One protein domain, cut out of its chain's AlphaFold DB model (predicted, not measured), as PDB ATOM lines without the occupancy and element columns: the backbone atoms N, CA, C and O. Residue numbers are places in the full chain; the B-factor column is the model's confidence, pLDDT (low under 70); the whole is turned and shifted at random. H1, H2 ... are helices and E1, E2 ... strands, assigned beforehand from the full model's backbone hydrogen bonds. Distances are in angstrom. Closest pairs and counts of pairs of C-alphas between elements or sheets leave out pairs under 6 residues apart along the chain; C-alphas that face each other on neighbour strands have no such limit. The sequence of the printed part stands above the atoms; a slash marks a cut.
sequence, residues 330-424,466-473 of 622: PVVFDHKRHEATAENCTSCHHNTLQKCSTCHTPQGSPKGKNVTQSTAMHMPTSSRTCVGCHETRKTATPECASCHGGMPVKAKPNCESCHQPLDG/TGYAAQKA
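What this domain is: This is residues 330 to 424 and 466 to 473 of the 622 residues of a protein of uncultured delta proteobacterium (UniProt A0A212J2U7). Short helices are strung on long loops: H3, the longest, follows H2 in nearly the same direction and makes a corner with H4, while H5 packs on E1, which leads into H1. The printed part has 103 residues, with one named strand and then five named helices, E1 H1 H2 H3 H4 H5; it is mostly helix, with under half of the residues in named elements. It is only just compact, close to loose, with a radius of gyration of the C-alphas of 14.9 A and spans of 38 by 35 by 28 A.

Where its parts are: H3, residues 386 to 396, is 15.6 A long and begins at C-alpha 386 (255.022, 210.109, 278.980). H2 is residues 373 to 378 and H4 398 to 404. E1 is residues 331 to 334, H1 335 to 341 and H5 466 to 473, ending at C-alpha 473 (270.309, 207.533, 289.007).

How they stand to each other: H3 and H2 touch only at the corner, C-alphas 387 and 378 being closest at 5.0 A, at a shallow tilt of 17 degrees, the same way. H3 and H4 touch only at the corner, C-alphas 395 and 401 being closest at 4.7 A, at a steep tilt of 62 degrees, opposite ways. E1 pairs with no named strand; its closest C-alpha to H5 is that of Val 332, 5.4 A from that of Ala 470. E1 and H1 meet only through their link. Every O i to N i+4 pair is within hydrogen-bond range in H1, H2, H3 and H5; in H4, 2 of 3 are.

The domain as a whole: The C-alphas of Pro 366 and Ser 402 are farthest apart, 41.2 A. Residues 425 to 465 are not printed, and C-alphas 424 and 466 are 11.3 A apart across the cut. The link from H1 to H2, 31 residues, is long. The pLDDT is under 70 at residues 406, 408 to 413, 421 to 424 and 466 to 470.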
ATOM      1  N   PRO A 330     261.802 199.677 287.222       83.75
ATOM      2  CA  PRO A 330     261.228 200.962 287.598       83.75
ATOM      3  C   PRO A 330     261.707 202.087 286.665       83.75
ATOM      4  O   PRO A 330     262.773 202.033 286.054       83.75
ATOM      5  N   VAL A 331     260.892 203.128 286.569       86.38
ATOM      6  CA  VAL A 331     261.192 204.368 285.867       86.38
ATOM      7  C   VAL A 331     261.629 205.400 286.885       86.38
ATOM      8  O   VAL A 331     260.885 205.755 287.794       86.38
ATOM      9  N   VAL A 332     262.830 205.924 286.705       85.69
ATOM     10  CA  VAL A 332     263.266 207.108 287.436       85.69
ATOM     11  C   VAL A 332     262.801 208.338 286.668       85.69
ATOM     12  O   VAL A 332     263.105 208.474 285.482       85.69
ATOM     13  N   PHE A 333     262.061 209.211 287.341       87.81
ATOM     14  CA  PHE A 333     261.442 210.406 286.784       87.81
ATOM     15  C   PHE A 333     262.032 211.666 287.408       87.81
ATOM     16  O   PHE A 333     262.031 211.818 288.628       87.81
ATOM     17  N   ASP A 334     262.521 212.569 286.565       88.06
ATOM     18  CA  ASP A 334     263.026 213.884 286.964       88.06
ATOM     19  C   ASP A 334     261.857 214.876 287.028       88.06
ATOM     20  O   ASP A 334     261.492 215.489 286.026       88.06
ATOM     21  N   HIS A 335     261.218 214.983 288.192       91.06
ATOM     22  CA  HIS A 335     260.026 215.806 288.370       91.06
ATOM     23  C   HIS A 335     260.355 217.299 288.228       91.06
ATOM     24  O   HIS A 335     259.685 218.001 287.473       91.06
ATOM     25  N   LYS A 336     261.456 217.759 288.835       89.56
ATOM     26  CA  LYS A 336     261.905 219.161 288.791       89.56
ATOM     27  C   LYS A 336     262.122 219.672 287.372       89.56
ATOM     28  O   LYS A 336     261.724 220.788 287.041       89.56
ATOM     29  N   ARG A 337     262.730 218.864 286.502       86.81
ATOM     30  CA  ARG A 337     262.923 219.251 285.102       86.81
ATOM     31  C   ARG A 337     261.609 219.312 284.324       86.81
ATOM     32  O   ARG A 337     261.455 220.167 283.448       86.81
ATOM     33  N   HIS A 338     260.664 218.422 284.622       90.94
ATOM     34  CA  HIS A 338     259.346 218.474 283.995       90.94
ATOM     35  C   HIS A 338     258.555 219.697 284.469       90.94
ATOM     36  O   HIS A 338     257.927 220.338 283.637       90.94
ATOM     37  N   GLU A 339     258.662 220.106 285.737       90.62
ATOM     38  CA  GLU A 339     258.062 221.360 286.228       90.62
ATOM     39  C   GLU A 339     258.543 222.586 285.433       90.62
ATOM     40  O   GLU A 339     257.742 223.443 285.076       90.62
ATOM     41  N   ALA A 340     259.837 222.645 285.101       85.44
ATOM     42  CA  ALA A 340     260.428 223.763 284.360       85.44
ATOM     43  C   ALA A 340     260.011 223.830 282.878       85.44
ATOM     44  O   ALA A 340     260.222 224.847 282.223       85.44
ATOM     45  N   THR A 341     259.471 222.740 282.325       83.88
ATOM     46  CA  THR A 341     259.153 222.626 280.891       83.88
ATOM     47  C   THR A 341     257.677 222.381 280.604       83.88
ATOM     48  O   THR A 341     257.260 222.518 279.452       83.88
ATOM     49  N   ALA A 342     256.897 221.982 281.607       87.69
ATOM     50  CA  ALA A 342     255.455 221.832 281.528       87.69
ATOM     51  C   ALA A 342     254.765 223.199 281.617       87.69
ATOM     52  O   ALA A 342     255.247 224.117 282.278       87.69
ATOM     53  N   GLU A 343     253.602 223.322 280.978       86.44
ATOM     54  CA  GLU A 343     252.814 224.557 281.037       86.44
ATOM     55  C   GLU A 343     252.306 224.843 282.451       86.44
ATOM     56  O   GLU A 343     252.233 225.996 282.856       86.44
ATOM     57  N   ASN A 344     251.936 223.801 283.196       88.88
ATOM     58  CA  ASN A 344     251.481 223.851 284.583       88.88
ATOM     59  C   ASN A 344     251.410 222.422 285.149       88.88
ATOM     60  O   ASN A 344     251.503 221.443 284.412       88.88
ATOM     61  N   CYS A 345     251.168 222.281 286.454       90.12
ATOM     62  CA  CYS A 345     251.060 220.968 287.098       90.12
ATOM     63  C   CYS A 345     249.914 220.115 286.519       90.12
ATOM     64  O   CYS A 345     250.026 218.890 286.432       90.12
ATOM     65  N   THR A 346     248.812 220.750 286.098       88.94
ATOM     66  CA  THR A 346     247.598 220.061 285.626       88.94
ATOM     67  C   THR A 346     247.726 219.442 284.235       88.94
ATOM     68  O   THR A 346     246.875 218.634 283.857       88.94
ATOM     69  N   SER A 347     248.808 219.732 283.499       89.25
ATOM     70  CA  SER A 347     249.133 219.026 282.253       89.25
ATOM     71  C   SER A 347     249.370 217.532 282.489       89.25
ATOM     72  O   SER A 347     249.073 216.719 281.619       89.25
ATOM     73  N   CYS A 348     249.862 217.169 283.679       92.12
ATOM     74  CA  CYS A 348     250.061 215.784 284.113       92.12
ATOM     75  C   CYS A 348     249.052 215.409 285.207       92.12
ATOM     76  O   CYS A 348     248.323 214.423 285.091       92.12
ATOM     77  N   HIS A 349     248.948 216.242 286.245       91.31
ATOM     78  CA  HIS A 349     248.010 216.093 287.358       91.31
ATOM     79  C   HIS A 349     246.611 216.577 286.973       91.31
ATOM     80  O   HIS A 349     246.073 217.541 287.512       91.31
ATOM     81  N   HIS A 350     246.007 215.888 286.014       87.44
ATOM     82  CA  HIS A 350     244.783 216.305 285.331       87.44
ATOM     83  C   HIS A 350     243.497 216.249 286.177       87.44
ATOM     84  O   HIS A 350     242.401 216.421 285.645       87.44
ATOM     85  N   ASN A 351     243.617 215.931 287.465       84.56
ATOM     86  CA  ASN A 351     242.505 215.892 288.410       84.56
ATOM     87  C   ASN A 351     242.969 216.361 289.795       84.56
ATOM     88  O   ASN A 351     242.381 217.252 290.392       84.56
ATOM     89  N   THR A 352     244.072 215.791 290.290       86.25
ATOM     90  CA  THR A 352     244.630 216.067 291.625       86.25
ATOM     91  C   THR A 352     246.151 216.003 291.570       86.25
ATOM     92  O   THR A 352     246.681 215.231 290.764       86.25
ATOM     93  N   LEU A 353     246.845 216.669 292.492       88.75
ATOM     94  CA  LEU A 353     248.305 216.571 292.648       88.75
ATOM     95  C   LEU A 353     248.788 215.258 293.308       88.75
ATOM     96  O   LEU A 353     249.958 215.113 293.655       88.75
ATOM     97  N   GLN A 354     247.905 214.269 293.486       86.81
ATOM     98  CA  GLN A 354     248.266 212.941 293.989       86.81
ATOM     99  C   GLN A 354     249.042 212.102 292.962       86.81
ATOM    100  O   GLN A 354     249.071 212.389 291.763       86.81
ATOM    101  N   LYS A 355     249.642 211.005 293.444       89.50
ATOM    102  CA  LYS A 355     250.330 210.008 292.612       89.50
ATOM    103  C   LYS A 355     249.374 209.386 291.592       89.50
ATOM    104  O   LYS A 355     248.253 209.014 291.934       89.50
ATOM    105  N   CYS A 356     249.866 209.137 290.378       90.50
ATOM    106  CA  CYS A 356     249.090 208.502 289.309       90.50
ATOM    107  C   CYS A 356     248.524 207.136 289.737       90.50
ATOM    108  O   CYS A 356     247.376 206.812 289.438       90.50
ATOM    109  N   SER A 357     249.310 206.359 290.492       88.12
ATOM    110  CA  SER A 357     248.960 205.010 290.959       88.12
ATOM    111  C   SER A 357     247.779 204.964 291.931       88.12
ATOM    112  O   SER A 357     247.237 203.889 292.162       88.12
ATOM    113  N   THR A 358     247.359 206.105 292.490       88.12
ATOM    114  CA  THR A 358     246.156 206.195 293.330       88.12
ATOM    115  C   THR A 358     244.885 205.861 292.538       88.12
ATOM    116  O   THR A 358     243.934 205.319 293.102       88.12
ATOM    117  N   CYS A 359     244.873 206.153 291.233       89.88
ATOM    118  CA  CYS A 359     243.745 205.885 290.337       89.88
ATOM    119  C   CYS A 359     244.110 204.903 289.214       89.88
ATOM    120  O   CYS A 359     243.287 204.075 288.821       89.88
ATOM    121  N   HIS A 360     245.343 204.963 288.713       92.69
ATOM    122  CA  HIS A 360     245.834 204.140 287.610       92.69
ATOM    123  C   HIS A 360     246.688 202.990 288.144       92.69
ATOM    124  O   HIS A 360     247.916 203.060 288.162       92.69
ATOM    125  N   THR A 361     246.022 201.934 288.612       90.00
ATOM    126  CA  THR A 361     246.654 200.676 289.039       90.00
ATOM    127  C   THR A 361     246.995 199.804 287.821       90.00
ATOM    128  O   THR A 361     246.491 200.062 286.723       90.00
ATOM    129  N   PRO A 362     247.815 198.748 287.963       87.00
ATOM    130  CA  PRO A 362     248.148 197.866 286.842       87.00
ATOM    131  C   PRO A 362     246.918 197.236 286.171       87.00
ATOM    132  O   PRO A 362     246.876 197.142 284.949       87.00
ATOM    133  N   GLN A 363     245.898 196.882 286.955       86.88
ATOM    134  CA  GLN A 363     244.627 196.325 286.476       86.88
ATOM    135  C   GLN A 363     243.597 197.403 286.098       86.88
ATOM    136  O   GLN A 363     242.552 197.088 285.538       86.88
ATOM    137  N   GLY A 364     243.883 198.676 286.390       89.00
ATOM    138  CA  GLY A 364     242.889 199.743 286.377       89.00
ATOM    139  C   GLY A 364     242.027 199.735 287.643       89.00
ATOM    140  O   GLY A 364     241.920 198.738 288.360       89.00
ATOM    141  N   SER A 365     241.427 200.883 287.952       90.75
ATOM    142  CA  SER A 365     240.492 201.010 289.069       90.75
ATOM    143  C   SER A 365     239.268 201.832 288.666       90.75
ATOM    144  O   SER A 365     239.400 202.716 287.811       90.75
ATOM    145  N   PRO A 366     238.109 201.653 289.324       87.69
ATOM    146  CA  PRO A 366     236.938 202.492 289.079       87.69
ATOM    147  C   PRO A 366     237.224 203.991 289.259       87.69
ATOM    148  O   PRO A 366     236.744 204.807 288.476       87.69
ATOM    149  N   LYS A 367     238.089 204.362 290.222       84.88
ATOM    150  CA  LYS A 367     238.526 205.756 290.438       84.88
ATOM    151  C   LYS A 367     239.241 206.344 289.220       84.88
ATOM    152  O   LYS A 367     239.087 207.523 288.923       84.88
ATOM    153  N   GLY A 368     240.012 205.522 288.509       86.69
ATOM    154  CA  GLY A 368     240.679 205.879 287.256       86.69
ATOM    155  C   GLY A 368     239.858 205.568 286.004       86.69
ATOM    156  O   GLY A 368     240.450 205.482 284.931       86.69
ATOM    157  N   LYS A 369     238.539 205.334 286.119       90.44
ATOM    158  CA  LYS A 369     237.669 204.875 285.017       90.44
ATOM    159  C   LYS A 369     238.229 203.639 284.295       90.44
ATOM    160  O   LYS A 369     238.146 203.521 283.078       90.44
ATOM    161  N   ASN A 370     238.849 202.741 285.060       90.00
ATOM    162  CA  ASN A 370     239.531 201.526 284.611       90.00
ATOM    163  C   ASN A 370     240.701 201.753 283.634       90.00
ATOM    164  O   ASN A 370     241.180 200.810 283.011       90.00
ATOM    165  N   VAL A 371     241.230 202.978 283.539       92.81
ATOM    166  CA  VAL A 371     242.478 203.242 282.812       92.81
ATOM    167  C   VAL A 371     243.646 202.659 283.607       92.81
ATOM    168  O   VAL A 371     243.914 203.085 284.735       92.81
ATOM    169  N   THR A 372     244.343 201.690 283.013       91.62
ATOM    170  CA  THR A 372     245.491 201.015 283.634       91.62
ATOM    171  C   THR A 372     246.704 201.936 283.753       91.62
ATOM    172  O   THR A 372     246.847 202.916 283.018       91.62
ATOM    173  N   GLN A 373     247.631 201.581 284.645       89.75
ATOM    174  CA  GLN A 373     248.912 202.272 284.791       89.75
ATOM    175  C   GLN A 373     249.687 202.320 283.470       89.75
ATOM    176  O   GLN A 373     250.251 203.355 283.136       89.75
ATOM    177  N   SER A 374     249.697 201.227 282.700       89.44
ATOM    178  CA  SER A 374     250.395 201.196 281.410       89.44
ATOM    179  C   SER A 374     249.788 202.200 280.429       89.44
ATOM    180  O   SER A 374     250.514 202.989 279.829       89.44
ATOM    181  N   THR A 375     248.457 202.246 280.327       92.25
ATOM    182  CA  THR A 375     247.769 203.205 279.456       92.25
ATOM    183  C   THR A 375     248.028 204.650 279.885       92.25
ATOM    184  O   THR A 375     248.320 205.491 279.037       92.25
ATOM    185  N   ALA A 376     247.999 204.935 281.191       92.88
ATOM    186  CA  ALA A 376     248.269 206.269 281.733       92.88
ATOM    187  C   ALA A 376     249.708 206.763 281.473       92.88
ATOM    188  O   ALA A 376     249.944 207.966 281.463       92.88
ATOM    189  N   MET A 377     250.663 205.857 281.238       91.88
ATOM    190  CA  MET A 377     252.068 206.204 280.977       91.88
ATOM    191  C   MET A 377     252.436 206.175 279.486       91.88
ATOM    192  O   MET A 377     253.342 206.900 279.072       91.88
ATOM    193  N   HIS A 378     251.739 205.375 278.670       92.00
ATOM    194  CA  HIS A 378     252.184 205.051 277.309       92.00
ATOM    195  C   HIS A 378     251.227 205.431 276.172       92.00
ATOM    196  O   HIS A 378     251.617 205.266 275.019       92.00
ATOM    197  N   MET A 379     250.006 205.917 276.434       90.88
ATOM    198  CA  MET A 379     249.055 206.242 275.357       90.88
ATOM    199  C   MET A 379     249.611 207.346 274.428       90.88
ATOM    200  O   MET A 379     249.668 208.507 274.843       90.88
ATOM    201  N   PRO A 380     249.967 207.042 273.163       86.62
ATOM    202  CA  PRO A 380     250.684 207.976 272.288       86.62
ATOM    203  C   PRO A 380     249.829 209.167 271.842       86.62
ATOM    204  O   PRO A 380     250.354 210.195 271.438       86.62
ATOM    205  N   THR A 381     248.508 209.046 271.936       86.06
ATOM    206  CA  THR A 381     247.550 210.075 271.516       86.06
ATOM    207  C   THR A 381     247.181 211.056 272.629       86.06
ATOM    208  O   THR A 381     246.372 211.950 272.406       86.06
ATOM    209  N   SER A 382     247.744 210.902 273.833       90.31
ATOM    210  CA  SER A 382     247.413 211.744 274.984       90.31
ATOM    211  C   SER A 382     248.643 212.461 275.526       90.31
ATOM    212  O   SER A 382     249.590 211.831 275.999       90.31
ATOM    213  N   SER A 383     248.592 213.795 275.542       88.50
ATOM    214  CA  SER A 383     249.639 214.666 276.095       88.50
ATOM    215  C   SER A 383     249.811 214.555 277.616       88.50
ATOM    216  O   SER A 383     250.751 215.117 278.168       88.50
ATOM    217  N   ARG A 384     248.936 213.806 278.302       91.44
ATOM    218  CA  ARG A 384     249.033 213.508 279.742       91.44
ATOM    219  C   ARG A 384     249.940 212.317 280.049       91.44
ATOM    220  O   ARG A 384     250.219 212.052 281.214       91.44
ATOM    221  N   THR A 385     250.357 211.575 279.025       93.00
ATOM    222  CA  THR A 385     251.218 210.400 279.181       93.00
ATOM    223  C   THR A 385     252.652 210.720 278.780       93.00
ATOM    224  O   THR A 385     252.903 211.634 277.992       93.00
ATOM    225  N   CYS A 386     253.605 209.938 279.291       91.50
ATOM    226  CA  CYS A 386     255.022 210.109 278.980       91.50
ATOM    227  C   CYS A 386     255.269 209.999 277.468       91.50
ATOM    228  O   CYS A 386     255.921 210.855 276.875       91.50
ATOM    229  N   VAL A 387     254.724 208.952 276.834       90.38
ATOM    230  CA  VAL A 387     254.922 208.706 275.398       90.38
ATOM    231  C   VAL A 387     254.186 209.740 274.556       90.38
ATOM    232  O   VAL A 387     254.782 210.274 273.627       90.38
ATOM    233  N   GLY A 388     252.931 210.052 274.880       90.25
ATOM    234  CA  GLY A 388     252.134 210.969 274.070       90.25
ATOM    235  C   GLY A 388     252.633 212.411 274.130       90.25
ATOM    236  O   GLY A 388     252.786 213.034 273.085       90.25
ATOM    237  N   CYS A 389     253.005 212.921 275.310       91.00
ATOM    238  CA  CYS A 389     253.621 214.248 275.421       91.00
ATOM    239  C   CYS A 389     254.928 214.331 274.619       91.00
ATOM    240  O   CYS A 389     255.152 215.286 273.873       91.00
ATOM    241  N   HIS A 390     255.785 213.309 274.723       89.56
ATOM    242  CA  HIS A 390     257.031 213.272 273.959       89.56
ATOM    243  C   HIS A 390     256.772 213.167 272.452       89.56
ATOM    244  O   HIS A 390     257.486 213.797 271.679       89.56
ATOM    245  N   GLU A 391     255.746 212.433 272.021       87.44
ATOM    246  CA  GLU A 391     255.370 212.335 270.609       87.44
ATOM    247  C   GLU A 391     254.865 213.668 270.046       87.44
ATOM    248  O   GLU A 391     255.295 214.095 268.972       87.44
ATOM    249  N   THR A 392     254.041 214.390 270.811       87.25
ATOM    250  CA  THR A 392     253.638 215.757 270.466       87.25
ATOM    251  C   THR A 392     254.855 216.674 270.337       87.25
ATOM    252  O   THR A 392     254.957 217.422 269.372       87.25
ATOM    253  N   ARG A 393     255.834 216.591 271.250       86.62
ATOM    254  CA  ARG A 393     257.046 217.427 271.166       86.62
ATOM    255  C   ARG A 393     257.918 217.112 269.950       86.62
ATOM    256  O   ARG A 393     258.431 218.042 269.328       86.62
ATOM    257  N   LYS A 394     258.061 215.832 269.589       86.00
ATOM    258  CA  LYS A 394     258.819 215.403 268.398       86.00
ATOM    259  C   LYS A 394     258.231 215.948 267.102       86.00
ATOM    260  O   LYS A 394     258.978 216.216 266.171       86.00
ATOM    261  N   THR A 395     256.910 216.065 267.034       82.56
ATOM    262  CA  THR A 395     256.195 216.469 265.816       82.56
ATOM    263  C   THR A 395     255.935 217.972 265.753       82.56
ATOM    264  O   THR A 395     255.882 218.521 264.658       82.56
ATOM    265  N   ALA A 396     255.827 218.649 266.898       83.56
ATOM    266  CA  ALA A 396     255.594 220.092 266.968       83.56
ATOM    267  C   ALA A 396     256.860 220.943 266.762       83.56
ATOM    268  O   ALA A 396     256.749 222.120 266.429       83.56
ATOM    269  N   THR A 397     258.049 220.373 266.979       85.00
ATOM    270  CA  THR A 397     259.330 221.094 266.878       85.00
ATOM    271  C   THR A 397     259.954 220.841 265.500       85.00
ATOM    272  O   THR A 397     260.263 219.678 265.226       85.00
ATOM    273  N   PRO A 398     260.153 221.858 264.637       85.81
ATOM    274  CA  PRO A 398     260.702 221.695 263.282       85.81
ATOM    275  C   PRO A 398     261.987 220.857 263.222       85.81
ATOM    276  O   PRO A 398     262.100 219.926 262.420       85.81
ATOM    277  N   GLU A 399     262.922 221.120 264.139       84.19
ATOM    278  CA  GLU A 399     264.214 220.439 264.247       84.19
ATOM    279  C   GLU A 399     264.050 218.939 264.526       84.19
ATOM    280  O   GLU A 399     264.792 218.123 263.983       84.19
ATOM    281  N   CYS A 400     263.044 218.558 265.316       87.81
ATOM    282  CA  CYS A 400     262.735 217.166 265.645       87.81
ATOM    283  C   CYS A 400     261.896 216.491 264.548       87.81
ATOM    284  O   CYS A 400     262.127 215.328 264.201       87.81
ATOM    285  N   ALA A 401     260.919 217.217 263.998       87.00
ATOM    286  CA  ALA A 401     259.972 216.727 263.002       87.00
ATOM    287  C   ALA A 401     260.667 216.382 261.679       87.00
ATOM    288  O   ALA A 401     260.211 215.490 260.960       87.00
ATOM    289  N   SER A 402     261.790 217.042 261.385       83.75
ATOM    290  CA  SER A 402     262.690 216.732 260.272       83.75
ATOM    291  C   SER A 402     262.940 215.221 260.137       83.75
ATOM    292  O   SER A 402     262.615 214.628 259.105       83.75
ATOM    293  N   CYS A 403     263.365 214.580 261.227       87.12
ATOM    294  CA  CYS A 403     263.596 213.147 261.335       87.12
ATOM    295  C   CYS A 403     262.317 212.396 261.734       87.12
ATOM    296  O   CYS A 403     261.943 211.410 261.097       87.12
ATOM    297  N   HIS A 404     261.619 212.845 262.782       87.31
ATOM    298  CA  HIS A 404     260.501 212.099 263.372       87.31
ATOM    299  C   HIS A 404     259.245 212.051 262.501       87.31
ATOM    300  O   HIS A 404     258.544 211.048 262.531       87.31
ATOM    301  N   GLY A 405     258.994 213.059 261.665       79.69
ATOM    302  CA  GLY A 405     257.848 213.075 260.752       79.69
ATOM    303  C   GLY A 405     257.971 212.100 259.574       79.69
ATOM    304  O   GLY A 405     257.013 211.922 258.829       79.69
ATOM    305  N   GLY A 406     259.153 211.511 259.348       68.25
ATOM    306  CA  GLY A 406     259.404 210.515 258.296       68.25
ATOM    307  C   GLY A 406     259.618 209.097 258.827       68.25
ATOM    308  O   GLY A 406     259.729 208.164 258.036       68.25
ATOM    309  N   MET A 407     259.688 208.928 260.149       70.44
ATOM    310  CA  MET A 407     259.846 207.622 260.778       70.44
ATOM    311  C   MET A 407     258.468 207.034 261.099       70.44
ATOM    312  O   MET A 407     257.647 207.722 261.705       70.44
ATOM    313  N   PRO A 408     258.191 205.760 260.761       60.75
ATOM    314  CA  PRO A 408     257.005 205.100 261.281       60.75
ATOM    315  C   PRO A 408     257.098 205.048 262.811       60.75
ATOM    316  O   PRO A 408     258.168 204.769 263.367       60.75
ATOM    317  N   VAL A 409     255.981 205.299 263.499       58.09
ATOM    318  CA  VAL A 409     255.888 205.105 264.950       58.09
ATOM    319  C   VAL A 409     256.243 203.646 265.230       58.09
ATOM    320  O   VAL A 409     255.509 202.732 264.854       58.09
ATOM    321  N   LYS A 410     257.415 203.406 265.828       55.00
ATOM    322  CA  LYS A 410     257.878 202.041 266.092       55.00
ATOM    323  C   LYS A 410     256.865 201.335 266.992       55.00
ATOM    324  O   LYS A 410     256.516 201.849 268.051       55.00
ATOM    325  N   ALA A 411     256.477 200.115 266.617       40.53
ATOM    326  CA  ALA A 411     255.566 199.276 267.400       40.53
ATOM    327  C   ALA A 411     256.111 198.916 268.799       40.53
ATOM    328  O   ALA A 411     255.351 198.512 269.675       40.53
ATOM    329  N   LYS A 412     257.427 199.066 269.022       50.94
ATOM    330  CA  LYS A 412     258.062 198.942 270.338       50.94
ATOM    331  C   LYS A 412     258.875 200.209 270.637       50.94
ATOM    332  O   LYS A 412     259.859 200.459 269.932       50.94
ATOM    333  N   PRO A 413     258.485 201.017 271.639       60.28
ATOM    334  CA  PRO A 413     259.307 202.131 272.092       60.28
ATOM    335  C   PRO A 413     260.633 201.609 272.663       60.28
ATOM    336  O   PRO A 413     260.736 200.441 273.040       60.28
ATOM    337  N   ASN A 414     261.653 202.469 272.739       74.44
ATOM    338  CA  ASN A 414     262.906 202.143 273.421       74.44
ATOM    339  C   ASN A 414     262.656 202.061 274.937       74.44
ATOM    340  O   ASN A 414     262.883 203.027 275.665       74.44
ATOM    341  N   CYS A 415     262.108 200.933 275.397       83.31
ATOM    342  CA  CYS A 415     261.642 200.728 276.768       83.31
ATOM    343  C   CYS A 415     262.711 201.094 277.803       83.31
ATOM    344  O   CYS A 415     262.403 201.699 278.830       83.31
ATOM    345  N   GLU A 416     263.967 200.778 277.492       80.19
ATOM    346  CA  GLU A 416     265.131 201.002 278.343       80.19
ATOM    347  C   GLU A 416     265.424 202.490 278.569       80.19
ATOM    348  O   GLU A 416     266.015 202.842 279.581       80.19
ATOM    349  N   SER A 417     264.954 203.402 277.711       80.19
ATOM    350  CA  SER A 417     265.126 204.845 277.956       80.19
ATOM    351  C   SER A 417     264.451 205.301 279.254       80.19
ATOM    352  O   SER A 417     264.931 206.229 279.906       80.19
ATOM    353  N   CYS A 418     263.362 204.638 279.647       84.69
ATOM    354  CA  CYS A 418     262.627 204.944 280.871       84.69
ATOM    355  C   CYS A 418     262.817 203.851 281.928       84.69
ATOM    356  O   CYS A 418     263.152 204.160 283.072       84.69
ATOM    357  N   HIS A 419     262.608 202.590 281.545       86.19
ATOM    358  CA  HIS A 419     262.668 201.431 282.428       86.19
ATOM    359  C   HIS A 419     264.109 200.968 282.600       86.19
ATOM    360  O   HIS A 419     264.673 200.322 281.722       86.19
ATOM    361  N   GLN A 420     264.696 201.279 283.752       74.62
ATOM    362  CA  GLN A 420     266.084 200.950 284.062       74.62
ATOM    363  C   GLN A 420     266.152 200.193 285.393       74.62
ATOM    364  O   GLN A 420     265.432 200.539 286.335       74.62
ATOM    365  N   PRO A 421     266.991 199.152 285.511       69.94
ATOM    366  CA  PRO A 421     267.242 198.534 286.802       69.94
ATOM    367  C   PRO A 421     267.861 199.572 287.745       69.94
ATOM    368  O   PRO A 421     268.806 200.273 287.397       69.94
ATOM    369  N   LEU A 422     267.315 199.682 288.956       64.94
ATOM    370  CA  LEU A 422     267.974 200.417 290.028       64.94
ATOM    371  C   LEU A 422     269.001 199.480 290.660       64.94
ATOM    372  O   LEU A 422     268.624 198.548 291.373       64.94
ATOM    373  N   ASP A 423     270.287 199.702 290.393       54.75
ATOM    374  CA  ASP A 423     271.363 198.943 291.028       54.75
ATOM    375  C   ASP A 423     271.399 199.239 292.535       54.75
ATOM    376  O   ASP A 423     272.054 200.165 293.012       54.75
ATOM    377  N   GLY A 424     270.721 198.403 293.323       45.19
ATOM    378  CA  GLY A 424     270.710 198.464 294.789       45.19
ATOM    379  C   GLY A 424     272.063 198.184 295.465       45.19
ATOM    380  O   GLY A 424     272.109 198.038 296.680       45.19
ATOM    381  N   THR A 466     263.408 206.638 298.097       58.28
ATOM    382  CA  THR A 466     263.102 206.543 296.657       58.28
ATOM    383  C   THR A 466     263.436 207.825 295.894       58.28
ATOM    384  O   THR A 466     263.832 207.737 294.731       58.28
ATOM    385  N   GLY A 467     263.332 208.995 296.537       61.22
ATOM    386  CA  GLY A 467     263.775 210.275 295.977       61.22
ATOM    387  C   GLY A 467     265.297 210.356 295.822       61.22
ATOM    388  O   GLY A 467     265.784 210.714 294.753       61.22
ATOM    389  N   TYR A 468     266.058 209.928 296.834       63.88
ATOM    390  CA  TYR A 468     267.527 209.904 296.771       63.88
ATOM    391  C   TYR A 468     268.058 208.943 295.698       63.88
ATOM    392  O   TYR A 468     268.902 209.311 294.878       63.88
ATOM    393  N   ALA A 469     267.534 207.712 295.655       65.94
ATOM    394  CA  ALA A 469     267.903 206.740 294.625       65.94
ATOM    395  C   ALA A 469     267.598 207.270 293.213       65.94
ATOM    396  O   ALA A 469     268.395 207.077 292.291       65.94
ATOM    397  N   ALA A 470     266.481 207.987 293.060       68.25
ATOM    398  CA  ALA A 470     266.114 208.629 291.811       68.25
ATOM    399  C   ALA A 470     267.090 209.750 291.418       68.25
ATOM    400  O   ALA A 470     267.574 209.775 290.288       68.25
ATOM    401  N   GLN A 471     267.444 210.635 292.351       71.31
ATOM    402  CA  GLN A 471     268.419 211.706 292.117       71.31
ATOM    403  C   GLN A 471     269.792 211.155 291.721       71.31
ATOM    404  O   GLN A 471     270.391 211.623 290.754       71.31
ATOM    405  N   LYS A 472     270.272 210.112 292.408       72.44
ATOM    406  CA  LYS A 472     271.544 209.461 292.079       72.44
ATOM    407  C   LYS A 472     271.523 208.843 290.682       72.44
ATOM    408  O   LYS A 472     272.445 209.064 289.903       72.44
ATOM    409  N   ALA A 473     270.461 208.111 290.340       70.81
ATOM    410  CA  ALA A 473     270.309 207.533 289.007       70.81
ATOM    411  C   ALA A 473     270.273 208.614 287.908       70.81
ATOM    412  O   ALA A 473     270.843 208.414 286.838       70.81
TER     413      ALA A 473